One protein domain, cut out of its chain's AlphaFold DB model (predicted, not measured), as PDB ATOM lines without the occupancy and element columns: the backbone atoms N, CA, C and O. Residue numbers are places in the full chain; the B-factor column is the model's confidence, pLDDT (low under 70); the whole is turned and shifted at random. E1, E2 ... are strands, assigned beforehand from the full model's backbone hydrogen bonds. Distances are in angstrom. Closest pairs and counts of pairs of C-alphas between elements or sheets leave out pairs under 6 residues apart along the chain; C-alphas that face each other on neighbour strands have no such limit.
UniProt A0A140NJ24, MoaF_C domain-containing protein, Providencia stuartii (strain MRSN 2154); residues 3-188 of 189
ATOM      1  N   GLU A   3      31.528 -34.847 -12.131       97.81
ATOM      2  CA  GLU A   3      30.990 -34.700 -13.487       97.81
ATOM      3  C   GLU A   3      29.594 -35.334 -13.531       97.81
ATOM      4  O   GLU A   3      29.440 -36.523 -13.245       97.81
ATOM      5  N   VAL A   4      28.567 -34.528 -13.806       97.56
ATOM      6  CA  VAL A   4      27.150 -34.945 -13.744       97.56
ATOM      7  C   VAL A   4      26.566 -35.255 -15.122       97.56
ATOM      8  O   VAL A   4      25.628 -36.034 -15.227       97.56
ATOM      9  N   ALA A   5      27.144 -34.662 -16.164       97.94
ATOM     10  CA  ALA A   5      26.892 -34.929 -17.574       97.94
ATOM     11  C   ALA A   5      28.176 -34.587 -18.347       97.94
ATOM     12  O   ALA A   5      29.071 -33.968 -17.778       97.94
ATOM     13  N   ASP A   6      28.258 -34.931 -19.636       96.94
ATOM     14  CA  ASP A   6      29.447 -34.660 -20.465       96.94
ATOM     15  C   ASP A   6      29.949 -33.210 -20.313       96.94
ATOM     16  O   ASP A   6      29.266 -32.260 -20.727       96.94
ATOM     17  N   LYS A   7      31.125 -33.066 -19.685       96.44
ATOM     18  CA  LYS A   7      31.806 -31.803 -19.358       96.44
ATOM     19  C   LYS A   7      30.967 -30.788 -18.573       96.44
ATOM     20  O   LYS A   7      31.249 -29.588 -18.616       96.44
ATOM     21  N   VAL A   8      29.958 -31.263 -17.846       98.12
ATOM     22  CA  VAL A   8      29.196 -30.481 -16.869       98.12
ATOM     23  C   VAL A   8      29.587 -30.947 -15.472       98.12
ATOM     24  O   VAL A   8      29.366 -32.101 -15.106       98.12
ATOM     25  N   PHE A   9      30.152 -30.044 -14.677       98.44
ATOM     26  CA  PHE A   9      30.685 -30.339 -13.352       98.44
ATOM     27  C   PHE A   9      29.874 -29.649 -12.263       98.44
ATOM     28  O   PHE A   9      29.601 -28.455 -12.347       98.44
ATOM     29  N   LEU A  10      29.558 -30.397 -11.212       98.19
ATOM     30  CA  LEU A  10      29.008 -29.906  -9.957       98.19
ATOM     31  C   LEU A  10      30.132 -29.785  -8.920       98.19
ATOM     32  O   LEU A  10      30.830 -30.757  -8.606       98.19
ATOM     33  N   ILE A  11      30.312 -28.589  -8.371       97.06
ATOM     34  CA  ILE A  11      31.330 -28.273  -7.370       97.06
ATOM     35  C   ILE A  11      30.629 -27.712  -6.137       97.06
ATOM     36  O   ILE A  11      29.933 -26.712  -6.221       97.06
ATOM     37  N   GLU A  12      30.833 -28.338  -4.986       94.31
ATOM     38  CA  GLU A  12      30.424 -27.775  -3.701       94.31
ATOM     39  C   GLU A  12      31.447 -26.722  -3.256       94.31
ATOM     40  O   GLU A  12      32.647 -27.003  -3.243       94.31
ATOM     41  N   LEU A  13      30.982 -25.519  -2.913       90.69
ATOM     42  CA  LEU A  13      31.832 -24.419  -2.448       90.69
ATOM     43  C   LEU A  13      31.809 -24.272  -0.924       90.69
ATOM     44  O   LEU A  13      32.831 -23.932  -0.331       90.69
ATOM     45  N   SER A  14      30.663 -24.511  -0.280       80.44
ATOM     46  CA  SER A  14      30.511 -24.302   1.163       80.44
ATOM     47  C   SER A  14      29.476 -25.227   1.815       80.44
ATOM     48  O   SER A  14      28.451 -25.582   1.231       80.44
ATOM     49  N   LYS A  15      29.743 -25.575   3.082       70.00
ATOM     50  CA  LYS A  15      28.803 -26.197   4.028       70.00
ATOM     51  C   LYS A  15      28.678 -25.276   5.237       70.00
ATOM     52  O   LYS A  15      29.536 -25.285   6.115       70.00
ATOM     53  N   GLY A  16      27.668 -24.419   5.249       63.47
ATOM     54  CA  GLY A  16      27.544 -23.369   6.252       63.47
ATOM     55  C   GLY A  16      26.947 -23.862   7.563       63.47
ATOM     56  O   GLY A  16      25.734 -23.859   7.709       63.47
ATOM     57  N   SER A  17      27.787 -24.174   8.550       62.94
ATOM     58  CA  SER A  17      27.358 -24.152   9.959       62.94
ATOM     59  C   SER A  17      27.366 -22.736  10.556       62.94
ATOM     60  O   SER A  17      26.707 -22.504  11.562       62.94
ATOM     61  N   ILE A  18      28.102 -21.797   9.943       66.75
ATOM     62  CA  ILE A  18      28.241 -20.406  10.415       66.75
ATOM     63  C   ILE A  18      27.215 -19.491   9.730       66.75
ATOM     64  O   ILE A  18      26.497 -18.767  10.409       66.75
ATOM     65  N   ASP A  19      27.101 -19.578   8.401       73.56
ATOM     66  CA  ASP A  19      26.246 -18.685   7.600       73.56
ATOM     67  C   ASP A  19      24.907 -19.317   7.184       73.56
ATOM     68  O   ASP A  19      24.160 -18.720   6.407       73.56
ATOM     69  N   PHE A  20      24.613 -20.538   7.658       87.56
ATOM     70  CA  PHE A  20      23.401 -21.291   7.305       87.56
ATOM     71  C   PHE A  20      23.143 -21.356   5.791       87.56
ATOM     72  O   PHE A  20      22.009 -21.273   5.317       87.56
ATOM     73  N   ALA A  21      24.223 -21.483   5.020       91.88
ATOM     74  CA  ALA A  21      24.192 -21.454   3.570       91.88
ATOM     75  C   ALA A  21      24.979 -22.620   2.970       91.88
ATOM     76  O   ALA A  21      26.038 -23.011   3.461       91.88
ATOM     77  N   HIS A  22      24.473 -23.155   1.867       95.06
ATOM     78  CA  HIS A  22      25.185 -24.102   1.024       95.06
ATOM     79  C   HIS A  22      25.204 -23.572  -0.403       95.06
ATOM     80  O   HIS A  22      24.148 -23.323  -0.991       95.06
ATOM     81  N   SER A  23      26.406 -23.410  -0.950       95.69
ATOM     82  CA  SER A  23      26.610 -22.910  -2.306       95.69
ATOM     83  C   SER A  23      27.294 -23.954  -3.172       95.69
ATOM     84  O   SER A  23      28.279 -24.579  -2.766       95.69
ATOM     85  N   ILE A  24      26.801 -24.087  -4.398       97.38
ATOM     86  CA  ILE A  24      27.395 -24.903  -5.450       97.38
ATOM     87  C   ILE A  24      27.765 -24.042  -6.656       97.38
ATOM     88  O   ILE A  24      27.161 -23.003  -6.918       97.38
ATOM     89  N   LEU A  25      28.725 -24.529  -7.428       97.81
ATOM     90  CA  LEU A  25      29.046 -24.052  -8.760       97.81
ATOM     91  C   LEU A  25      28.738 -25.163  -9.765       97.81
ATOM     92  O   LEU A  25      29.207 -26.291  -9.606       97.81
ATOM     93  N   VAL A  26      27.982 -24.840 -10.808       98.31
ATOM     94  CA  VAL A  26      27.832 -25.685 -11.996       98.31
ATOM     95  C   VAL A  26      28.693 -25.098 -13.099       98.31
ATOM     96  O   VAL A  26      28.511 -23.936 -13.455       98.31
ATOM     97  N   LEU A  27      29.621 -25.887 -13.633       97.31
ATOM     98  CA  LEU A  27      30.475 -25.507 -14.758       97.31
ATOM     99  C   LEU A  27      30.106 -26.329 -15.983       97.31
ATOM    100  O   LEU A  27      30.265 -27.545 -15.961       97.31
ATOM    101  N   ASP A  28      29.673 -25.676 -17.054       96.19
ATOM    102  CA  ASP A  28      29.542 -26.290 -18.374       96.19
ATOM    103  C   ASP A  28      30.722 -25.847 -19.238       96.19
ATOM    104  O   ASP A  28      30.745 -24.734 -19.770       96.19
ATOM    105  N   LEU A  29      31.719 -26.724 -19.366       94.00
ATOM    106  CA  LEU A  29      32.932 -26.426 -20.129       94.00
ATOM    107  C   LEU A  29      32.725 -26.544 -21.643       94.00
ATOM    108  O   LEU A  29      33.569 -26.070 -22.399       94.00
ATOM    109  N   ASN A  30      31.635 -27.167 -22.105       91.62
ATOM    110  CA  ASN A  30      31.322 -27.202 -23.533       91.62
ATOM    111  C   ASN A  30      30.832 -25.833 -24.011       91.62
ATOM    112  O   ASN A  30      31.238 -25.381 -25.078       91.62
ATOM    113  N   ASN A  31      30.001 -25.166 -23.207       92.50
ATOM    114  CA  ASN A  31      29.395 -23.881 -23.560       92.50
ATOM    115  C   ASN A  31      30.013 -22.678 -22.830       92.50
ATOM    116  O   ASN A  31      29.497 -21.573 -22.951       92.50
ATOM    117  N   SER A  32      31.095 -22.881 -22.070       94.38
ATOM    118  CA  SER A  32      31.759 -21.840 -21.271       94.38
ATOM    119  C   SER A  32      30.809 -21.108 -20.317       94.38
ATOM    120  O   SER A  32      30.897 -19.893 -20.141       94.38
ATOM    121  N   HIS A  33      29.896 -21.841 -19.678       95.00
ATOM    122  CA  HIS A  33      28.914 -21.277 -18.753       95.00
ATOM    123  C   HIS A  33      29.184 -21.677 -17.312       95.00
ATOM    124  O   HIS A  33      29.693 -22.760 -17.019       95.00
ATOM    125  N   VAL A  34      28.780 -20.796 -16.403       96.62
ATOM    126  CA  VAL A  34      28.823 -21.038 -14.966       96.62
ATOM    127  C   VAL A  34      27.508 -20.628 -14.313       96.62
ATOM    128  O   VAL A  34      26.940 -19.586 -14.643       96.62
ATOM    129  N   VAL A  35      27.034 -21.438 -13.368       98.38
ATOM    130  CA  VAL A  35      25.929 -21.090 -12.466       98.38
ATOM    131  C   VAL A  35      26.414 -21.216 -11.028       98.38
ATOM    132  O   VAL A  35      26.808 -22.298 -10.603       98.38
ATOM    133  N   LEU A  36      26.375 -20.122 -10.272       98.00
ATOM    134  CA  LEU A  36      26.468 -20.149  -8.812       98.00
ATOM    135  C   LEU A  36      25.051 -20.311  -8.271       98.00
ATOM    136  O   LEU A  36      24.198 -19.491  -8.597       98.00
ATOM    137  N   PHE A  37      24.798 -21.333  -7.460       97.94
ATOM    138  CA  PHE A  37      23.496 -21.564  -6.832       97.94
ATOM    139  C   PHE A  37      23.674 -21.701  -5.322       97.94
ATOM    140  O   PHE A  37      24.510 -22.482  -4.870       97.94
ATOM    141  N   SER A  38      22.884 -20.967  -4.546       96.38
ATOM    142  CA  SER A  38      22.968 -20.928  -3.085       96.38
ATOM    143  C   SER A  38      21.616 -21.245  -2.463       96.38
ATOM    144  O   SER A  38      20.611 -20.673  -2.874       96.38
ATOM    145  N   SER A  39      21.606 -22.120  -1.456       96.62
ATOM    146  CA  SER A  39      20.469 -22.345  -0.555       96.62
ATOM    147  C   SER A  39      20.802 -21.777   0.819       96.62
ATOM    148  O   SER A  39      21.799 -22.183   1.412       96.62
ATOM    149  N   GLN A  40      19.985 -20.854   1.318       95.31
ATOM    150  CA  GLN A  40      20.172 -20.171   2.594       95.31
ATOM    151  C   GLN A  40      18.983 -20.435   3.517       95.31
ATOM    152  O   GLN A  40      17.837 -20.223   3.127       95.31
ATOM    153  N   TYR A  41      19.247 -20.883   4.741       95.31
ATOM    154  CA  TYR A  41      18.223 -21.063   5.763       95.31
ATOM    155  C   TYR A  41      17.974 -19.758   6.522       95.31
ATOM    156  O   TYR A  41      18.908 -19.090   6.963       95.31
ATOM    157  N   GLN A  42      16.697 -19.410   6.685       94.38
ATOM    158  CA  GLN A  42      16.224 -18.192   7.335       94.38
ATOM    159  C   GLN A  42      15.543 -18.539   8.675       94.38
ATOM    160  O   GLN A  42      14.312 -18.628   8.736       94.38
ATOM    161  N   PRO A  43      16.293 -18.714   9.782       90.06
ATOM    162  CA  PRO A  43      15.734 -19.175  11.060       90.06
ATOM    163  C   PRO A  43      14.699 -18.215  11.665       90.06
ATOM    164  O   PRO A  43      13.823 -18.637  12.415       90.06
ATOM    165  N   SER A  44      14.779 -16.921  11.345       92.12
ATOM    166  CA  SER A  44      13.846 -15.896  11.828       92.12
ATOM    167  C   SER A  44      12.548 -15.810  11.017       92.12
ATOM    168  O   SER A  44      11.596 -15.145  11.446       92.12
ATOM    169  N   LYS A  45      12.483 -16.459   9.848       94.00
ATOM    170  CA  LYS A  45      11.316 -16.432   8.965       94.00
ATOM    171  C   LYS A  45      10.191 -17.266   9.575       94.00
ATOM    172  O   LYS A  45      10.362 -18.437   9.889       94.00
ATOM    173  N   LYS A  46       9.017 -16.649   9.737       92.81
ATOM    174  CA  LYS A  46       7.836 -17.285  10.355       92.81
ATOM    175  C   LYS A  46       6.977 -18.084   9.373       92.81
ATOM    176  O   LYS A  46       6.020 -18.724   9.795       92.81
ATOM    177  N   THR A  47       7.271 -17.999   8.081       93.69
ATOM    178  CA  THR A  47       6.543 -18.682   7.010       93.69
ATOM    179  C   THR A  47       7.424 -19.739   6.362       93.69
ATOM    180  O   THR A  47       8.640 -19.570   6.262       93.69
ATOM    181  N   THR A  48       6.805 -20.821   5.901       92.94
ATOM    182  CA  THR A  48       7.471 -21.836   5.088       92.94
ATOM    183  C   THR A  48       7.376 -21.464   3.601       92.94
ATOM    184  O   THR A  48       6.442 -20.759   3.203       92.94
ATOM    185  N   PRO A  49       8.363 -21.851   2.774       95.88
ATOM    186  CA  PRO A  49       9.604 -22.531   3.143       95.88
ATOM    187  C   PRO A  49      10.587 -21.565   3.830       95.88
ATOM    188  O   PRO A  49      10.674 -20.377   3.487       95.88
ATOM    189  N   ARG A  50      11.349 -22.079   4.806       96.25
ATOM    190  CA  ARG A  50      12.385 -21.301   5.514       96.25
ATOM    191  C   ARG A  50      13.724 -21.263   4.788       96.25
ATOM    192  O   ARG A  50      14.591 -20.487   5.171       96.25
ATOM    193  N   PHE A  51      13.879 -22.041   3.723       97.00
ATOM    194  CA  PHE A  51      14.991 -21.893   2.798       97.00
ATOM    195  C   PHE A  51      14.663 -20.911   1.676       97.00
ATOM    196  O   PHE A  51      13.569 -20.919   1.109       97.00
ATOM    197  N   GLU A  52      15.654 -20.101   1.326       96.00
ATOM    198  CA  GLU A  52      15.664 -19.246   0.147       96.00
ATOM    199  C   GLU A  52      16.767 -19.710  -0.797       96.00
ATOM    200  O   GLU A  52      17.839 -20.137  -0.368       96.00
ATOM    201  N   GLN A  53      16.474 -19.683  -2.095       96.94
ATOM    202  CA  GLN A  53      17.389 -20.143  -3.127       96.94
ATOM    203  C   GLN A  53      17.632 -19.030  -4.137       96.94
ATOM    204  O   GLN A  53      16.690 -18.425  -4.649       96.94
ATOM    205  N   HIS A  54      18.905 -18.778  -4.425       96.31
ATOM    206  CA  HIS A  54      19.349 -17.738  -5.344       96.31
ATOM    207  C   HIS A  54      20.368 -18.309  -6.316       96.31
ATOM    208  O   HIS A  54      21.169 -19.171  -5.950       96.31
ATOM    209  N   TYR A  55      20.367 -17.794  -7.542       97.81
ATOM    210  CA  TYR A  55      21.352 -18.177  -8.536       97.81
ATOM    211  C   TYR A  55      21.886 -16.979  -9.313       97.81
ATOM    212  O   TYR A  55      21.194 -15.985  -9.532       97.81
ATOM    213  N   HIS A  56      23.131 -17.107  -9.758       97.81
ATOM    214  CA  HIS A  56      23.789 -16.173 -10.656       97.81
ATOM    215  C   HIS A  56      24.362 -16.946 -11.832       97.81
ATOM    216  O   HIS A  56      25.025 -17.967 -11.648       97.81
ATOM    217  N   VAL A  57      24.116 -16.441 -13.035       97.38
ATOM    218  CA  VAL A  57      24.617 -17.026 -14.277       97.38
ATOM    219  C   VAL A  57      25.754 -16.162 -14.801       97.38
ATOM    220  O   VAL A  57      25.678 -14.933 -14.760       97.38
ATOM    221  N   GLY A  58      26.810 -16.798 -15.294       94.00
ATOM    222  CA  GLY A  58      27.959 -16.122 -15.874       94.00
ATOM    223  C   GLY A  58      28.600 -16.926 -16.996       94.00
ATOM    224  O   GLY A  58      28.192 -18.048 -17.307       94.00
ATOM    225  N   LYS A  59      29.640 -16.337 -17.585       92.62
ATOM    226  CA  LYS A  59      30.496 -16.981 -18.578       92.62
ATOM    227  C   LYS A  59      31.883 -17.236 -18.007       92.62
ATOM    228  O   LYS A  59      32.403 -16.438 -17.228       92.62
ATOM    229  N   ILE A  60      32.490 -18.328 -18.442       90.44
ATOM    230  CA  ILE A  60      33.917 -18.586 -18.286       90.44
ATOM    231  C   ILE A  60      34.621 -17.799 -19.394       90.44
ATOM    232  O   ILE A  60      34.294 -17.962 -20.567       90.44
ATOM    233  N   ILE A  61      35.562 -16.928 -19.028       85.38
ATOM    234  CA  ILE A  61      36.315 -16.121 -19.998       85.38
ATOM    235  C   ILE A  61      37.102 -17.065 -20.924       85.38
ATOM    236  O   ILE A  61      37.892 -17.877 -20.442       85.38
ATOM    237  N   GLY A  62      36.882 -16.962 -22.238       75.56
ATOM    238  CA  GLY A  62      37.499 -17.815 -23.258       75.56
ATOM    239  C   GLY A  62      36.806 -17.690 -24.620       75.56
ATOM    240  O   GLY A  62      36.020 -16.775 -24.838       75.56
ATOM    241  N   ASP A  63      37.076 -18.630 -25.527       60.53
ATOM    242  CA  ASP A  63      36.787 -18.480 -26.966       60.53
ATOM    243  C   ASP A  63      35.342 -18.816 -27.400       60.53
ATOM    244  O   ASP A  63      35.035 -18.785 -28.592       60.53
ATOM    245  N   ASN A  64      34.440 -19.156 -26.470       67.44
ATOM    246  CA  ASN A  64      33.103 -19.676 -26.792       67.44
ATOM    247  C   ASN A  64      31.985 -18.702 -26.385       67.44
ATOM    248  O   ASN A  64      31.273 -18.908 -25.407       67.44
ATOM    249  N   ASP A  65      31.861 -17.599 -27.129       69.81
ATOM    250  CA  ASP A  65      31.047 -16.447 -26.713       69.81
ATOM    251  C   ASP A  65      29.596 -16.428 -27.243       69.81
ATOM    252  O   ASP A  65      28.802 -15.576 -26.835       69.81
ATOM    253  N   ASN A  66      29.220 -17.378 -28.107       75.00
ATOM    254  CA  ASN A  66      27.951 -17.359 -28.858       75.00
ATOM    255  C   ASN A  66      26.887 -18.368 -28.383       75.00
ATOM    256  O   ASN A  66      25.942 -18.671 -29.113       75.00
ATOM    257  N   THR A  67      27.018 -18.902 -27.176       83.81
ATOM    258  CA  THR A  67      26.063 -19.845 -26.578       83.81
ATOM    259  C   THR A  67      25.011 -19.114 -25.733       83.81
ATOM    260  O   THR A  67      25.264 -18.056 -25.152       83.81
ATOM    261  N   LEU A  68      23.787 -19.655 -25.687       88.94
ATOM    262  CA  LEU A  68      22.713 -19.111 -24.849       88.94
ATOM    263  C   LEU A  68      22.976 -19.450 -23.383       88.94
ATOM    264  O   LEU A  68      23.128 -20.622 -23.042       88.94
ATOM    265  N   LEU A  69      22.993 -18.428 -22.526       93.81
ATOM    266  CA  LEU A  69      23.207 -18.600 -21.092       93.81
ATOM    267  C   LEU A  69      22.140 -19.511 -20.464       93.81
ATOM    268  O   LEU A  69      20.981 -19.472 -20.893       93.81
ATOM    269  N   PRO A  70      22.498 -20.265 -19.405       96.69
ATOM    270  CA  PRO A  70      21.526 -20.949 -18.576       96.69
ATOM    271  C   PRO A  70      20.408 -20.006 -18.135       96.69
ATOM    272  O   PRO A  70      20.660 -18.876 -17.717       96.69
ATOM    273  N   ALA A  71      19.171 -20.473 -18.233       96.88
ATOM    274  CA  ALA A  71      17.989 -19.668 -17.955       96.88
ATOM    275  C   ALA A  71      16.850 -20.536 -17.426       96.88
ATOM    276  O   ALA A  71      16.884 -21.767 -17.542       96.88
ATOM    277  N   GLU A  72      15.836 -19.886 -16.857       97.00
ATOM    278  CA  GLU A  72      14.612 -20.567 -16.453       97.00
ATOM    279  C   GLU A  72      13.972 -21.292 -17.638       97.00
ATOM    280  O   GLU A  72      13.962 -20.799 -18.769       97.00
ATOM    281  N   THR A  73      13.451 -22.489 -17.385       95.44
ATOM    282  CA  THR A  73      12.908 -23.353 -18.434       95.44
ATOM    283  C   THR A  73      11.587 -23.988 -18.036       95.44
ATOM    284  O   THR A  73      11.261 -24.144 -16.863       95.44
ATOM    285  N   ARG A  74      10.835 -24.399 -19.056       93.12
ATOM    286  CA  ARG A  74       9.574 -25.135 -18.932       93.12
ATOM    287  C   ARG A  74       9.689 -26.580 -19.395       93.12
ATOM    288  O   ARG A  74       8.688 -27.291 -19.404       93.12
ATOM    289  N   ASP A  75      10.878 -27.014 -19.808       93.44
ATOM    290  CA  ASP A  75      11.109 -28.316 -20.448       93.44
ATOM    291  C   ASP A  75      10.671 -29.504 -19.584       93.44
ATOM    292  O   ASP A  75      10.230 -30.521 -20.118       93.44
ATOM    293  N   LEU A  76      10.743 -29.356 -18.258       94.50
ATOM    294  CA  LEU A  76      10.376 -30.404 -17.308       94.50
ATOM    295  C   LEU A  76       8.873 -30.471 -17.018       94.50
ATOM    296  O   LEU A  76       8.395 -31.518 -16.589       94.50
ATOM    297  N   ILE A  77       8.120 -29.394 -17.265       94.44
ATOM    298  CA  ILE A  77       6.703 -29.299 -16.891       94.44
ATOM    299  C   ILE A  77       5.894 -30.427 -17.549       94.44
ATOM    300  O   ILE A  77       6.012 -30.689 -18.752       94.44
ATOM    301  N   GLY A  78       5.076 -31.095 -16.738       92.88
ATOM    302  CA  GLY A  78       4.253 -32.239 -17.112       92.88
ATOM    303  C   GLY A  78       4.990 -33.581 -17.114       92.88
ATOM    304  O   GLY A  78       4.345 -34.610 -17.322       92.88
ATOM    305  N   LEU A  79       6.313 -33.614 -16.895       95.00
ATOM    306  CA  LEU A  79       7.030 -34.877 -16.707       95.00
ATOM    307  C   LEU A  79       6.782 -35.446 -15.305       95.00
ATOM    308  O   LEU A  79       6.724 -34.722 -14.310       95.00
ATOM    309  N   HIS A  80       6.695 -36.772 -15.254       97.12
ATOM    310  CA  HIS A  80       6.648 -37.591 -14.049       97.12
ATOM    311  C   HIS A  80       7.844 -38.542 -14.077       97.12
ATOM    312  O   HIS A  80       7.989 -39.354 -14.999       97.12
ATOM    313  N   ILE A  81       8.739 -38.399 -13.102       98.19
ATOM    314  CA  ILE A  81      10.009 -39.129 -13.039       98.19
ATOM    315  C   ILE A  81      10.120 -39.834 -11.692       98.19
ATOM    316  O   ILE A  81      10.013 -39.195 -10.653       98.19
ATOM    317  N   LEU A  82      10.392 -41.139 -11.711       98.56
ATOM    318  CA  LEU A  82      10.799 -41.899 -10.533       98.56
ATOM    319  C   LEU A  82      12.309 -41.770 -10.333       98.56
ATOM    320  O   LEU A  82      13.071 -42.033 -11.262       98.56
ATOM    321  N   ASN A  83      12.736 -41.402  -9.130       98.56
ATOM    322  CA  ASN A  83      14.132 -41.261  -8.730       98.56
ATOM    323  C   ASN A  83      14.470 -42.362  -7.717       98.56
ATOM    324  O   ASN A  83      14.031 -42.305  -6.572       98.56
ATOM    325  N   GLU A  84      15.232 -43.369  -8.129       98.38
ATOM    326  CA  GLU A  84      15.662 -44.506  -7.308       98.38
ATOM    327  C   GLU A  84      17.003 -44.184  -6.627       98.38
ATOM    328  O   GLU A  84      18.063 -44.237  -7.260       98.38
ATOM    329  N   TYR A  85      16.956 -43.810  -5.344       97.19
ATOM    330  CA  TYR A  85      18.136 -43.426  -4.553       97.19
ATOM    331  C   TYR A  85      18.844 -44.634  -3.924       97.19
ATOM    332  O   TYR A  85      20.054 -44.603  -3.698       97.19
ATOM    333  N   SER A  86      18.102 -45.700  -3.627       96.00
ATOM    334  CA  SER A  86      18.632 -46.968  -3.120       96.00
ATOM    335  C   SER A  86      17.696 -48.124  -3.483       96.00
ATOM    336  O   SER A  86      16.622 -47.911  -4.041       96.00
ATOM    337  N   GLU A  87      18.068 -49.355  -3.122       94.75
ATOM    338  CA  GLU A  87      17.192 -50.529  -3.273       94.75
ATOM    339  C   GLU A  87      15.883 -50.416  -2.472       94.75
ATOM    340  O   GLU A  87      14.898 -51.074  -2.797       94.75
ATOM    341  N   SER A  88      15.867 -49.589  -1.422       95.00
ATOM    342  CA  SER A  88      14.740 -49.455  -0.496       95.00
ATOM    343  C   SER A  88      14.023 -48.111  -0.571       95.00
ATOM    344  O   SER A  88      13.043 -47.936   0.150       95.00
ATOM    345  N   THR A  89      14.533 -47.153  -1.350       97.44
ATOM    346  CA  THR A  89      14.028 -45.777  -1.364       97.44
ATOM    347  C   THR A  89      13.982 -45.227  -2.784       97.44
ATOM    348  O   THR A  89      15.016 -45.050  -3.435       97.44
ATOM    349  N   ALA A  90      12.780 -44.882  -3.235       98.19
ATOM    350  CA  ALA A  90      12.543 -44.158  -4.473       98.19
ATOM    351  C   ALA A  90      11.578 -42.991  -4.240       98.19
ATOM    352  O   ALA A  90      10.739 -43.048  -3.350       98.19
ATOM    353  N   VAL A  91      11.683 -41.934  -5.037       98.25
ATOM    354  CA  VAL A  91      10.826 -40.747  -4.929       98.25
ATOM    355  C   VAL A  91      10.323 -40.378  -6.310       98.25
ATOM    356  O   VAL A  91      11.119 -40.175  -7.229       98.25
ATOM    357  N   GLU A  92       9.012 -40.291  -6.484       98.25
ATOM    358  CA  GLU A  92       8.464 -39.725  -7.712       98.25
ATOM    359  C   GLU A  92       8.446 -38.204  -7.642       98.25
ATOM    360  O   GLU A  92       8.082 -37.643  -6.619       98.25
ATOM    361  N   HIS A  93       8.847 -37.546  -8.726       98.25
ATOM    362  CA  HIS A  93       8.718 -36.108  -8.925       98.25
ATOM    363  C   HIS A  93       7.737 -35.858 -10.070       98.25
ATOM    364  O   HIS A  93       7.880 -36.437 -11.153       98.25
ATOM    365  N   ILE A  94       6.775 -34.966  -9.848       97.56
ATOM    366  CA  ILE A  94       5.839 -34.470 -10.857       97.56
ATOM    367  C   ILE A  94       6.054 -32.964 -10.978       97.56
ATOM    368  O   ILE A  94       5.816 -32.217 -10.032       97.56
ATOM    369  N   TYR A  95       6.508 -32.499 -12.140       95.88
ATOM    370  CA  TYR A  95       6.791 -31.077 -12.353       95.88
ATOM    371  C   TYR A  95       5.525 -30.358 -12.823       95.88
ATOM    372  O   TYR A  95       5.105 -30.515 -13.971       95.88
ATOM    373  N   ILE A  96       4.890 -29.601 -11.927       94.38
ATOM    374  CA  ILE A  96       3.520 -29.100 -12.116       94.38
ATOM    375  C   ILE A  96       3.489 -27.851 -13.001       94.38
ATOM    376  O   ILE A  96       2.740 -27.797 -13.973       94.38
ATOM    377  N   ASN A  97       4.276 -26.834 -12.650       93.94
ATOM    378  CA  ASN A  97       4.346 -25.551 -13.357       93.94
ATOM    379  C   ASN A  97       5.732 -24.915 -13.173       93.94
ATOM    380  O   ASN A  97       6.665 -25.593 -12.743       93.94
ATOM    381  N   SER A  98       5.889 -23.625 -13.498       93.44
ATOM    382  CA  SER A  98       7.194 -22.956 -13.442       93.44
ATOM    383  C   SER A  98       7.744 -22.745 -12.024       93.44
ATOM    384  O   SER A  98       8.934 -22.478 -11.876       93.44
ATOM    385  N   GLN A  99       6.917 -22.906 -10.986       95.38
ATOM    386  CA  GLN A  99       7.281 -22.603  -9.598       95.38
ATOM    387  C   GLN A  99       7.005 -23.737  -8.609       95.38
ATOM    388  O   GLN A  99       7.375 -23.599  -7.448       95.38
ATOM    389  N   TRP A 100       6.374 -24.836  -9.028       97.12
ATOM    390  CA  TRP A 100       5.935 -25.907  -8.131       97.12
ATOM    391  C   TRP A 100       6.173 -27.294  -8.712       97.12
ATOM    392  O   TRP A 100       6.018 -27.517  -9.920       97.12
ATOM    393  N   TYR A 101       6.493 -28.234  -7.829       97.25
ATOM    394  CA  TYR A 101       6.537 -29.664  -8.114       97.25
ATOM    395  C   TYR A 101       5.842 -30.436  -6.984       97.25
ATOM    396  O   TYR A 101       5.707 -29.912  -5.881       97.25
ATOM    397  N   ALA A 102       5.398 -31.658  -7.265       98.12
ATOM    398  CA  ALA A 102       4.912 -32.596  -6.259       98.12
ATOM    399  C   ALA A 102       5.840 -33.799  -6.142       98.12
ATOM    400  O   ALA A 102       6.486 -34.191  -7.124       98.12
ATOM    401  N   TYR A 103       5.837 -34.418  -4.965       98.19
ATOM    402  CA  TYR A 103       6.550 -35.661  -4.722       98.19
ATOM    403  C   TYR A 103       5.736 -36.677  -3.930       98.19
ATOM    404  O   TYR A 103       4.799 -36.328  -3.217       98.19
ATOM    405  N   HIS A 104       6.153 -37.937  -4.025       98.31
ATOM    406  CA  HIS A 104       5.746 -39.005  -3.115       98.31
ATOM    407  C   HIS A 104       6.895 -40.005  -2.931       98.31
ATOM    408  O   HIS A 104       7.612 -40.342  -3.881       98.31
ATOM    409  N   ILE A 105       7.105 -40.442  -1.689       98.06
ATOM    410  CA  ILE A 105       8.251 -41.259  -1.286       98.06
ATOM    411  C   ILE A 105       7.842 -42.725  -1.121       98.06
ATOM    412  O   ILE A 105       7.054 -43.096  -0.252       98.06
ATOM    413  N   TYR A 106       8.485 -43.594  -1.894       97.81
ATOM    414  CA  TYR A 106       8.413 -45.039  -1.762       97.81
ATOM    415  C   TYR A 106       9.572 -45.555  -0.909       97.81
ATOM    416  O   TYR A 106      10.719 -45.602  -1.343       97.81
ATOM    417  N   GLY A 107       9.245 -46.022   0.288       96.12
ATOM    418  CA  GLY A 107      10.165 -46.761   1.156       96.12
ATOM    419  C   GLY A 107      11.077 -45.847   1.972       96.12
ATOM    420  O   GLY A 107      10.864 -44.640   2.047       96.12
ATOM    421  N   GLY A 108      12.066 -46.437   2.642       93.06
ATOM    422  CA  GLY A 108      12.917 -45.715   3.587       93.06
ATOM    423  C   GLY A 108      12.159 -45.141   4.793       93.06
ATOM    424  O   GLY A 108      11.046 -45.551   5.113       93.06
ATOM    425  N   VAL A 109      12.795 -44.192   5.485       91.06
ATOM    426  CA  VAL A 109      12.285 -43.607   6.742       91.06
ATOM    427  C   VAL A 109      11.044 -42.734   6.523       91.06
ATOM    428  O   VAL A 109      10.169 -42.708   7.381       91.06
ATOM    429  N   ARG A 110      10.952 -42.064   5.368       92.25
ATOM    430  CA  ARG A 110       9.858 -41.147   5.000       92.25
ATOM    431  C   ARG A 110       8.814 -41.808   4.084       92.25
ATOM    432  O   ARG A 110       8.195 -41.143   3.261       92.25
ATOM    433  N   HIS A 111       8.663 -43.135   4.155       96.38
ATOM    434  CA  HIS A 111       7.736 -43.882   3.295       96.38
ATOM    435  C   HIS A 111       6.305 -43.336   3.395       96.38
ATOM    436  O   HIS A 111       5.757 -43.216   4.489       96.38
ATOM    437  N   GLY A 112       5.681 -43.091   2.243       97.00
ATOM    438  CA  GLY A 112       4.303 -42.619   2.136       97.00
ATOM    439  C   GLY A 112       4.140 -41.108   2.298       97.00
ATOM    440  O   GLY A 112       3.032 -40.611   2.114       97.00
ATOM    441  N   GLU A 113       5.206 -40.366   2.611       97.00
ATOM    442  CA  GLU A 113       5.149 -38.906   2.612       97.00
ATOM    443  C   GLU A 113       5.018 -38.362   1.186       97.00
ATOM    444  O   GLU A 113       5.637 -38.868   0.243       97.00
ATOM    445  N   CYS A 114       4.207 -37.317   1.044       97.50
ATOM    446  CA  CYS A 114       3.975 -36.599  -0.199       97.50
ATOM    447  C   CYS A 114       3.606 -35.143   0.094       97.50
ATOM    448  O   CYS A 114       2.891 -34.878   1.062       97.50
ATOM    449  N   ASP A 115       4.040 -34.220  -0.760       97.38
ATOM    450  CA  ASP A 115       3.646 -32.808  -0.702       97.38
ATOM    451  C   ASP A 115       3.879 -32.115  -2.060       97.38
ATOM    452  O   ASP A 115       4.399 -32.719  -3.007       97.38
ATOM    453  N   CYS A 116       3.494 -30.842  -2.142       97.75
ATOM    454  CA  CYS A 116       3.851 -29.917  -3.209       97.75
ATOM    455  C   CYS A 116       4.756 -28.812  -2.661       97.75
ATOM    456  O   CYS A 116       4.367 -28.085  -1.751       97.75
ATOM    457  N   ASP A 117       5.902 -28.594  -3.298       98.00
ATOM    458  CA  ASP A 117       6.885 -27.607  -2.857       98.00
ATOM    459  C   ASP A 117       7.248 -26.621  -3.957       98.00
ATOM    460  O   ASP A 117       7.139 -26.896  -5.159       98.00
ATOM    461  N   GLN A 118       7.752 -25.467  -3.525       97.62
ATOM    462  CA  GLN A 118       8.284 -24.479  -4.443       97.62
ATOM    463  C   GLN A 118       9.575 -24.982  -5.091       97.62
ATOM    464  O   GLN A 118      10.473 -25.485  -4.416       97.62
ATOM    465  N   ALA A 119       9.694 -24.761  -6.395       98.00
ATOM    466  CA  ALA A 119      10.800 -25.218  -7.213       98.00
ATOM    467  C   ALA A 119      11.391 -24.091  -8.075       98.00
ATOM    468  O   ALA A 119      10.796 -23.031  -8.273       98.00
ATOM    469  N   THR A 120      12.601 -24.329  -8.564       98.12
ATOM    470  CA  THR A 120      13.350 -23.500  -9.505       98.12
ATOM    471  C   THR A 120      13.941 -24.426 -10.560       98.12
ATOM    472  O   THR A 120      14.619 -25.396 -10.218       98.12
ATOM    473  N   TYR A 121      13.701 -24.117 -11.834       98.12
ATOM    474  CA  TYR A 121      14.114 -24.945 -12.967       98.12
ATOM    475  C   TYR A 121      15.008 -24.145 -13.903       98.12
ATOM    476  O   TYR A 121      14.528 -23.226 -14.560       98.12
ATOM    477  N   LEU A 122      16.283 -24.510 -14.016       98.38
ATOM    478  CA  LEU A 122      17.199 -23.904 -14.984       98.38
ATOM    479  C   LEU A 122      17.612 -24.929 -16.031       98.38
ATOM    480  O   LEU A 122      18.004 -26.048 -15.694       98.38
ATOM    481  N   LYS A 123      17.584 -24.543 -17.306       98.25
ATOM    482  CA  LYS A 123      18.253 -25.305 -18.362       98.25
ATOM    483  C   LYS A 123      19.729 -24.935 -18.356       98.25
ATOM    484  O   LYS A 123      20.058 -23.771 -18.552       98.25
ATOM    485  N   ILE A 124      20.603 -25.912 -18.125       98.06
ATOM    486  CA  ILE A 124      22.060 -25.719 -18.164       98.06
ATOM    487  C   ILE A 124      22.555 -25.873 -19.602       98.06
ATOM    488  O   ILE A 124      23.240 -24.997 -20.123       98.06
ATOM    489  N   LYS A 125      22.147 -26.969 -20.245       96.06
ATOM    490  CA  LYS A 125      22.292 -27.239 -21.679       96.06
ATOM    491  C   LYS A 125      21.210 -28.235 -22.106       96.06
ATOM    492  O   LYS A 125      20.350 -28.593 -21.303       96.06
ATOM    493  N   ASP A 126      21.217 -28.673 -23.361       96.06
ATOM    494  CA  ASP A 126      20.270 -29.697 -23.815       96.06
ATOM    495  C   ASP A 126      20.356 -30.969 -22.959       96.06
ATOM    496  O   ASP A 126      21.447 -31.457 -22.660       96.06
ATOM    497  N   ASP A 127      19.183 -31.449 -22.535       97.12
ATOM    498  CA  ASP A 127      18.975 -32.589 -21.634       97.12
ATOM    499  C   ASP A 127      19.624 -32.484 -20.239       97.12
ATOM    500  O   ASP A 127      19.569 -33.451 -19.476       97.12
ATOM    501  N   VAL A 128      20.185 -31.325 -19.864       98.50
ATOM    502  CA  VAL A 128      20.789 -31.097 -18.542       98.50
ATOM    503  C   VAL A 128      20.145 -29.909 -17.842       98.50
ATOM    504  O   VAL A 128      20.207 -28.769 -18.311       98.50
ATOM    505  N   TYR A 129      19.574 -30.171 -16.670       98.69
ATOM    506  CA  TYR A 129      18.775 -29.204 -15.923       98.69
ATOM    507  C   TYR A 129      19.251 -29.088 -14.481       98.69
ATOM    508  O   TYR A 129      19.624 -30.087 -13.879       98.69
ATOM    509  N   LEU A 130      19.195 -27.889 -13.906       98.75
ATOM    510  CA  LEU A 130      19.277 -27.693 -12.462       98.75
ATOM    511  C   LEU A 130      17.858 -27.572 -11.913       98.75
ATOM    512  O   LEU A 130      17.071 -26.745 -12.374       98.75
ATOM    513  N   LEU A 131      17.562 -28.392 -10.915       98.62
ATOM    514  CA  LEU A 131      16.343 -28.377 -10.127       98.62
ATOM    515  C   LEU A 131      16.696 -27.991  -8.689       98.62
ATOM    516  O   LEU A 131      17.393 -28.736  -8.006       98.62
ATOM    517  N   GLY A 132      16.200 -26.848  -8.232       98.44
ATOM    518  CA  GLY A 132      16.192 -26.482  -6.817       98.44
ATOM    519  C   GLY A 132      14.778 -26.587  -6.269       98.44
ATOM    520  O   GLY A 132      13.853 -26.133  -6.934       98.44
ATOM    521  N   PHE A 133      14.583 -27.158  -5.087       98.06
ATOM    522  CA  PHE A 133      13.309 -27.067  -4.374       98.06
ATOM    523  C   PHE A 133      13.518 -26.967  -2.866       98.06
ATOM    524  O   PHE A 133      14.618 -27.180  -2.356       98.06
ATOM    525  N   ARG A 134      12.465 -26.556  -2.168       97.62
ATOM    526  CA  ARG A 134      12.493 -26.113  -0.772       97.62
ATOM    527  C   ARG A 134      11.216 -26.585  -0.091       97.62
ATOM    528  O   ARG A 134      10.134 -26.131  -0.459       97.62
ATOM    529  N   GLU A 135      11.377 -27.512   0.848       96.69
ATOM    530  CA  GLU A 135      10.268 -28.205   1.494       96.69
ATOM    531  C   GLU A 135       9.443 -27.234   2.353       96.69
ATOM    532  O   GLU A 135       9.974 -26.371   3.063       96.69
ATOM    533  N   LEU A 136       8.117 -27.347   2.263       95.19
ATOM    534  CA  LEU A 136       7.182 -26.603   3.103       95.19
ATOM    535  C   LEU A 136       7.011 -27.250   4.476       95.19
ATOM    536  O   LEU A 136       6.832 -26.536   5.463       95.19
ATOM    537  N   ALA A 137       7.042 -28.583   4.531       92.88
ATOM    538  CA  ALA A 137       6.790 -29.356   5.743       92.88
ATOM    539  C   ALA A 137       7.986 -29.378   6.710       92.88
ATOM    540  O   ALA A 137       7.799 -29.438   7.926       92.88
ATOM    541  N   VAL A 138       9.210 -29.317   6.181       93.25
ATOM    542  CA  VAL A 138      10.463 -29.406   6.943       93.25
ATOM    543  C   VAL A 138      11.487 -28.395   6.436       93.25
ATOM    544  O   VAL A 138      11.421 -27.937   5.301       93.25
ATOM    545  N   ASP A 139      12.468 -28.052   7.272       95.94
ATOM    546  CA  ASP A 139      13.541 -27.123   6.906       95.94
ATOM    547  C   ASP A 139      14.610 -27.830   6.077       95.94
ATOM    548  O   ASP A 139      15.734 -28.062   6.533       95.94
ATOM    549  N   VAL A 140      14.239 -28.193   4.852       96.12
ATOM    550  CA  VAL A 140      15.110 -28.864   3.894       96.12
ATOM    551  C   VAL A 140      14.993 -28.180   2.537       96.12
ATOM    552  O   VAL A 140      13.907 -27.857   2.062       96.12
ATOM    553  N   ALA A 141      16.133 -27.961   1.897       97.44
ATOM    554  CA  ALA A 141      16.236 -27.606   0.496       97.44
ATOM    555  C   ALA A 141      17.062 -28.655  -0.243       97.44
ATOM    556  O   ALA A 141      18.032 -29.210   0.279       97.44
ATOM    557  N   ILE A 142      16.691 -28.896  -1.489       98.00
ATOM    558  CA  ILE A 142      17.376 -29.819  -2.378       98.00
ATOM    559  C   ILE A 142      17.816 -29.081  -3.632       98.00
ATOM    560  O   ILE A 142      17.138 -28.182  -4.135       98.00
ATOM    561  N   ILE A 143      18.991 -29.467  -4.119       98.00
ATOM    562  CA  ILE A 143      19.556 -29.013  -5.381       98.00
ATOM    563  C   ILE A 143      19.993 -30.259  -6.136       98.00
ATOM    564  O   ILE A 143      20.780 -31.039  -5.609       98.00
ATOM    565  N   LEU A 144      19.509 -30.446  -7.359       98.62
ATOM    566  CA  LEU A 144      19.816 -31.585  -8.217       98.62
ATOM    567  C   LEU A 144      20.189 -31.101  -9.614       98.62
ATOM    568  O   LEU A 144      19.508 -30.259 -10.193       98.62
ATOM    569  N   LEU A 145      21.232 -31.689 -10.187       98.75
ATOM    570  CA  LEU A 145      21.479 -31.659 -11.621       98.75
ATOM    571  C   LEU A 145      20.866 -32.922 -12.217       98.75
ATOM    572  O   LEU A 145      21.188 -34.025 -11.779       98.75
ATOM    573  N   LEU A 146      19.969 -32.747 -13.180       98.75
ATOM    574  CA  LEU A 146      19.272 -33.809 -13.894       98.75
ATOM    575  C   LEU A 146      19.932 -33.977 -15.261       98.75
ATOM    576  O   LEU A 146      19.857 -33.063 -16.079       98.75
ATOM    577  N   ASP A 147      20.539 -35.131 -15.518       98.56
ATOM    578  CA  ASP A 147      20.947 -35.557 -16.855       98.56
ATOM    579  C   ASP A 147      19.875 -36.502 -17.401       98.56
ATOM    580  O   ASP A 147      19.780 -37.674 -17.021       98.56
ATOM    581  N   LEU A 148      19.032 -35.979 -18.290       97.88
ATOM    582  CA  LEU A 148      17.936 -36.735 -18.886       97.88
ATOM    583  C   LEU A 148      18.396 -37.690 -19.993       97.88
ATOM    584  O   LEU A 148      17.600 -38.533 -20.414       97.88
ATOM    585  N   LYS A 149      19.646 -37.584 -20.459       97.12
ATOM    586  CA  LYS A 149      20.225 -38.502 -21.443       97.12
ATOM    587  C   LYS A 149      20.737 -39.766 -20.765       97.12
ATOM    588  O   LYS A 149      20.448 -40.861 -21.240       97.12
ATOM    589  N   SER A 150      21.474 -39.628 -19.661       97.75
ATOM    590  CA  SER A 150      21.908 -40.785 -18.859       97.75
ATOM    591  C   SER A 150      20.862 -41.246 -17.844       97.75
ATOM    592  O   SER A 150      21.023 -42.310 -17.248       97.75
ATOM    593  N   MET A 151      19.783 -40.472 -17.672       98.19
ATOM    594  CA  MET A 151      18.742 -40.704 -16.675       98.19
ATOM    595  C   MET A 151      19.337 -40.836 -15.267       98.19
ATOM    596  O   MET A 151      19.056 -41.782 -14.532       98.19
ATOM    597  N   ARG A 152      20.167 -39.863 -14.881       98.38
ATOM    598  CA  ARG A 152      20.711 -39.732 -13.523       98.38
ATOM    599  C   ARG A 152      20.468 -38.340 -12.967       98.38
ATOM    600  O   ARG A 152      20.504 -37.357 -13.705       98.38
ATOM    601  N   ASN A 153      20.273 -38.258 -11.656       98.62
ATOM    602  CA  ASN A 153      20.402 -36.997 -10.941       98.62
ATOM    603  C   ASN A 153      21.574 -37.043  -9.955       98.62
ATOM    604  O   ASN A 153      22.020 -38.111  -9.525       98.62
ATOM    605  N   THR A 154      22.136 -35.882  -9.640       98.62
ATOM    606  CA  THR A 154      23.227 -35.737  -8.669       98.62
ATOM    607  C   THR A 154      23.148 -34.365  -8.029       98.62
ATOM    608  O   THR A 154      22.943 -33.370  -8.722       98.62
ATOM    609  N   GLY A 155      23.327 -34.287  -6.717       98.12
ATOM    610  CA  GLY A 155      23.167 -33.033  -6.010       98.12
ATOM    611  C   GLY A 155      23.327 -33.151  -4.506       98.12
ATOM    612  O   GLY A 155      24.088 -33.990  -4.023       98.12
ATOM    613  N   PHE A 156      22.613 -32.299  -3.779       97.44
ATOM    614  CA  PHE A 156      22.690 -32.197  -2.327       97.44
ATOM    615  C   PHE A 156      21.302 -32.033  -1.709       97.44
ATOM    616  O   PHE A 156      20.466 -31.299  -2.239       97.44
ATOM    617  N   ALA A 157      21.097 -32.686  -0.566       96.44
ATOM    618  CA  ALA A 157      20.064 -32.316   0.392       96.44
ATOM    619  C   ALA A 157      20.717 -31.517   1.520       96.44
ATOM    620  O   ALA A 157      21.742 -31.925   2.077       96.44
ATOM    621  N   VAL A 158      20.123 -30.376   1.840       96.00
ATOM    622  CA  VAL A 158      20.637 -29.415   2.811       96.00
ATOM    623  C   VAL A 158      19.503 -29.060   3.751       96.00
ATOM    624  O   VAL A 158      18.396 -28.797   3.295       96.00
ATOM    625  N   GLY A 159      19.756 -29.030   5.050       94.69
ATOM    626  CA  GLY A 159      18.694 -28.741   5.998       94.69
ATOM    627  C   GLY A 159      19.192 -28.340   7.367       94.69
ATOM    628  O   GLY A 159      20.387 -28.387   7.668       94.69
ATOM    629  N   TYR A 160      18.238 -27.927   8.191       92.75
ATOM    630  CA  TYR A 160      18.455 -27.619   9.593       92.75
ATOM    631  C   TYR A 160      17.400 -28.337  10.434       92.75
ATOM    632  O   TYR A 160      16.246 -27.923  10.490       92.75
ATOM    633  N   THR A 161      17.788 -29.435  11.071       87.75
ATOM    634  CA  THR A 161      16.891 -30.305  11.847       87.75
ATOM    635  C   THR A 161      17.550 -30.651  13.170       87.75
ATOM    636  O   THR A 161      18.771 -30.773  13.224       87.75
ATOM    637  N   ASP A 162      16.768 -30.804  14.237       88.94
ATOM    638  CA  ASP A 162      17.287 -31.120  15.579       88.94
ATOM    639  C   ASP A 162      18.405 -30.165  16.035       88.94
ATOM    640  O   ASP A 162      19.422 -30.573  16.593       88.94
ATOM    641  N   GLU A 163      18.222 -28.873  15.744       87.75
ATOM    642  CA  GLU A 163      19.182 -27.793  16.012       87.75
ATOM    643  C   GLU A 163      20.543 -27.948  15.301       87.75
ATOM    644  O   GLU A 163      21.509 -27.243  15.615       87.75
ATOM    645  N   GLN A 164      20.627 -28.828  14.302       90.19
ATOM    646  CA  GLN A 164      21.849 -29.139  13.573       90.19
ATOM    647  C   GLN A 164      21.705 -28.883  12.077       90.19
ATOM    648  O   GLN A 164      20.740 -29.273  11.425       90.19
ATOM    649  N   TRP A 165      22.730 -28.244  11.518       92.25
ATOM    650  CA  TRP A 165      22.880 -28.099  10.077       92.25
ATOM    651  C   TRP A 165      23.385 -29.398   9.450       92.25
ATOM    652  O   TRP A 165      24.362 -29.979   9.930       92.25
ATOM    653  N   PHE A 166      22.806 -29.790   8.317       92.50
ATOM    654  CA  PHE A 166      23.342 -30.852   7.477       92.50
ATOM    655  C   PHE A 166      23.438 -30.432   6.008       92.50
ATOM    656  O   PHE A 166      22.648 -29.647   5.494       92.50
ATOM    657  N   SER A 167      24.428 -31.004   5.323       93.00
ATOM    658  CA  SER A 167      24.555 -30.987   3.865       93.00
ATOM    659  C   SER A 167      25.140 -32.324   3.426       93.00
ATOM    660  O   SER A 167      26.298 -32.649   3.743       93.00
ATOM    661  N   ILE A 168      24.325 -33.109   2.727       93.94
ATOM    662  CA  ILE A 168      24.665 -34.463   2.298       93.94
ATOM    663  C   ILE A 168      24.541 -34.590   0.777       93.94
ATOM    664  O   ILE A 168      23.562 -34.110   0.200       93.94
ATOM    665  N   PRO A 169      25.519 -35.223   0.107       96.19
ATOM    666  CA  PRO A 169      25.398 -35.521  -1.309       96.19
ATOM    667  C   PRO A 169      24.304 -36.569  -1.527       96.19
ATOM    668  O   PRO A 169      24.200 -37.538  -0.773       96.19
ATOM    669  N   ILE A 170      23.519 -36.389  -2.582       97.12
ATOM    670  CA  ILE A 170      22.468 -37.315  -3.007       97.12
ATOM    671  C   ILE A 170      22.552 -37.546  -4.516       97.12
ATOM    672  O   ILE A 170      23.080 -36.724  -5.270       97.12
ATOM    673  N   GLY A 171      22.019 -38.672  -4.970       98.00
ATOM    674  CA  GLY A 171      21.903 -38.976  -6.387       98.00
ATOM    675  C   GLY A 171      21.086 -40.235  -6.614       98.00
ATOM    676  O   GLY A 171      21.091 -41.139  -5.780       98.00
ATOM    677  N   ALA A 172      20.391 -40.283  -7.741       98.56
ATOM    678  CA  ALA A 172      19.499 -41.372  -8.099       98.56
ATOM    679  C   ALA A 172      19.645 -41.762  -9.568       98.56
ATOM    680  O   ALA A 172      19.998 -40.943 -10.426       98.56
ATOM    681  N   TYR A 173      19.294 -43.012  -9.858       98.69
ATOM    682  CA  TYR A 173      18.878 -43.388 -11.204       98.69
ATOM    683  C   TYR A 173      17.443 -42.917 -11.426       98.69
ATOM    684  O   TYR A 173      16.605 -42.991 -10.530       98.69
ATOM    685  N   MET A 174      17.160 -42.410 -12.617       98.56
ATOM    686  CA  MET A 174      15.859 -41.861 -12.968       98.56
ATOM    687  C   MET A 174      15.134 -42.776 -13.955       98.56
ATOM    688  O   MET A 174      15.739 -43.372 -14.845       98.56
ATOM    689  N   LYS A 175      13.807 -42.837 -13.862       97.94
ATOM    690  CA  LYS A 175      12.938 -43.508 -14.837       97.94
ATOM    691  C   LYS A 175      11.770 -42.594 -15.172       97.94
ATOM    692  O   LYS A 175      11.053 -42.153 -14.279       97.94
ATOM    693  N   ARG A 176      11.562 -42.299 -16.459       96.19
ATOM    694  CA  ARG A 176      10.373 -41.551 -16.889       96.19
ATOM    695  C   ARG A 176       9.158 -42.464 -16.776       96.19
ATOM    696  O   ARG A 176       9.167 -43.554 -17.343       96.19
ATOM    697  N   ILE A 177       8.132 -42.008 -16.072       96.31
ATOM    698  CA  ILE A 177       6.854 -42.718 -15.948       96.31
ATOM    699  C   ILE A 177       5.941 -42.350 -17.121       96.31
ATOM    700  O   ILE A 177       5.238 -43.205 -17.657       96.31
ATOM    701  N   ASN A 178       5.985 -41.090 -17.563       92.44
ATOM    702  CA  ASN A 178       5.160 -40.587 -18.655       92.44
ATOM    703  C   ASN A 178       5.984 -39.911 -19.768       92.44
ATOM    704  O   ASN A 178       7.210 -39.771 -19.707       92.44
ATOM    705  N   LYS A 179       5.268 -39.488 -20.813       84.25
ATOM    706  CA  LYS A 179       5.753 -38.510 -21.789       84.25
ATOM    707  C   LYS A 179       5.247 -37.124 -21.404       84.25
ATOM    708  O   LYS A 179       4.212 -36.999 -20.754       84.25
ATOM    709  N   ARG A 180       5.962 -36.093 -21.852       79.38
ATOM    710  CA  ARG A 180       5.584 -34.697 -21.629       79.38
ATOM    711  C   ARG A 180       4.228 -34.389 -22.269       79.38
ATOM    712  O   ARG A 180       3.967 -34.803 -23.397       79.38
ATOM    713  N   LEU A 181       3.400 -33.625 -21.563       69.00
ATOM    714  CA  LEU A 181       2.106 -33.143 -22.049       69.00
ATOM    715  C   LEU A 181       2.290 -31.870 -22.896       69.00
ATOM    716  O   LEU A 181       2.003 -30.761 -22.451       69.00
ATOM    717  N   GLU A 182       2.814 -32.017 -24.115       69.19
ATOM    718  CA  GLU A 182       3.188 -30.872 -24.969       69.19
ATOM    719  C   GLU A 182       2.014 -29.926 -25.275       69.19
ATOM    720  O   GLU A 182       2.184 -28.708 -25.280       69.19
ATOM    721  N   GLU A 183       0.807 -30.466 -25.453       60.84
ATOM    722  CA  GLU A 183      -0.380 -29.709 -25.875       60.84
ATOM    723  C   GLU A 183      -0.944 -28.770 -24.793       60.84
ATOM    724  O   GLU A 183      -1.767 -27.908 -25.102       60.84
ATOM    725  N   HIS A 184      -0.549 -28.915 -23.522       63.00
ATOM    726  CA  HIS A 184      -1.159 -28.182 -22.394       63.00
ATOM    727  C   HIS A 184      -0.162 -27.341 -21.581       63.00
ATOM    728  O   HIS A 184      -0.562 -26.501 -20.774       63.00
ATOM    729  N   ASN A 185       1.137 -27.481 -21.848       61.28
ATOM    730  CA  ASN A 185       2.197 -26.798 -21.103       61.28
ATOM    731  C   ASN A 185       2.283 -25.281 -21.354       61.28
ATOM    732  O   ASN A 185       2.939 -24.570 -20.593       61.28
ATOM    733  N   PHE A 186       1.606 -24.752 -22.381       61.22
ATOM    734  CA  PHE A 186       1.560 -23.308 -22.644       61.22
ATOM    735  C   PHE A 186       0.836 -22.517 -21.541       61.22
ATOM    736  O   PHE A 186       1.111 -21.329 -21.370       61.22
ATOM    737  N   HIS A 187      -0.049 -23.172 -20.779       65.50
ATOM    738  CA  HIS A 187      -0.871 -22.549 -19.733       65.50
ATOM    739  C   HIS A 187      -0.352 -22.774 -18.306       65.50
ATOM    740  O   HIS A 187      -0.879 -22.177 -17.371       65.50
ATOM    741  N   ALA A 188       0.677 -23.607 -18.133       59.59
ATOM    742  CA  ALA A 188       1.335 -23.835 -16.853       59.59
ATOM    743  C   ALA A 188       2.305 -22.675 -16.567       59.59
ATOM    744  O   ALA A 188       3.514 -22.776 -16.793       59.59
TER     745      ALA A 188
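What this domain is: This is residues 3 to 188 of the 189 residues of the protein "MoaF_C domain-containing protein" of Providencia stuartii (strain MRSN 2154) (UniProt A0A140NJ24). A closed barrel of eight antiparallel strands, E6 to E13, is covered on one side by a twisted sheet of five antiparallel strands, E1 to E5, which packs over the barrel wall made by E10, E11 and E12. E9 and E13 bend sharply and turn the wall towards E6, E7 and E8, which make the side of the barrel away from the sheet. The printed part has 186 residues with thirteen named strands, E1 to E13 in order along the chain, and no named helix; its class is all strand. The sheet's order is E1, E2, E3, E4, E5. The whole is compact, with a radius of gyration of the C-alphas of 16.2 A, and spans 48 by 43 by 34 A.

Where its parts are: E1 is residues 3 to 5, with C-alpha 3 at (30.990, -34.700, -13.487). E2 is residues 8 to 15, E3 residues 21 to 28, E4 residues 33 to 41, 26.7 A long from first to last C-alpha, and E5 residues 51 to 59, 26.9 A. E6 is residues 80 to 86, with C-alpha 80 at (6.648, -37.591, -14.049). E7 is residues 89 to 95, E8 residues 100 to 107, and E9 residues 114 to 125, 29.7 A long. E10 is residues 128 to 134, E11 residues 140 to 147, and E12 residues 152 to 161, 27.3 A long. E13, the longest strand, is residues 164 to 176, 34.8 A long, and C-alpha 176 is at (10.373, -41.551, -16.889).

How they stand to each other: E1 to E5 form a meander, each strand the antiparallel neighbour of the one before; E1 and E5 are its edge strands. In the hairpin of E1 and E2, N 4 and O 8 are 2.9 A apart, within hydrogen-bond range. In the hairpin of E4 and E5, with 165 degrees between directions, N 36 and O 56 are 2.9 A apart, within hydrogen-bond range. E6 to E13 form a second meander, and E13 is also the antiparallel neighbour of E6. E9 bends by 67 degrees at residue 118: it pairs with E8 over residues 114 to 118, where N 117 and O 101 are 2.9 A apart, and with E10 over residues 118 to 125, where N 122 and O 130 are 2.9 A apart. E13 bends by 60 degrees at residue 173: it pairs with E12 over residues 164 to 173, where N 155 and O 170 are 2.8 A apart, and with E6 over residues 173 to 176, where N 82 and O 175 are 2.8 A apart. Between sheet and barrel, the closest C-alphas of E1 and E11 are those of Ala 5 and Asp 147, 6.0 A apart. The closest C-alphas of E5 and E10 are those of Phe 51 and Arg 134, 6.1 A apart. E4 and E10 are near each other, with 7 pairs of C-alphas within 10 A. E5 is apart from E7 and E8.

The domain as a whole: The two C-alphas farthest apart are those of Asp 63 and Gly 112, 49.8 A. The printed part has no cut. The link from E5 to E6, 20 residues, is long; its residues 71 to 72 pair antiparallel with residues 122 to 123 of E9. Residues 177 to 188 hold no named element, and their C-alphas lie 19 to 25 A from the mean of all C-alphas. The mean pLDDT of the printed part is 92.8; residues 16 to 18, 63 to 65 and 181 to 188 are under 70.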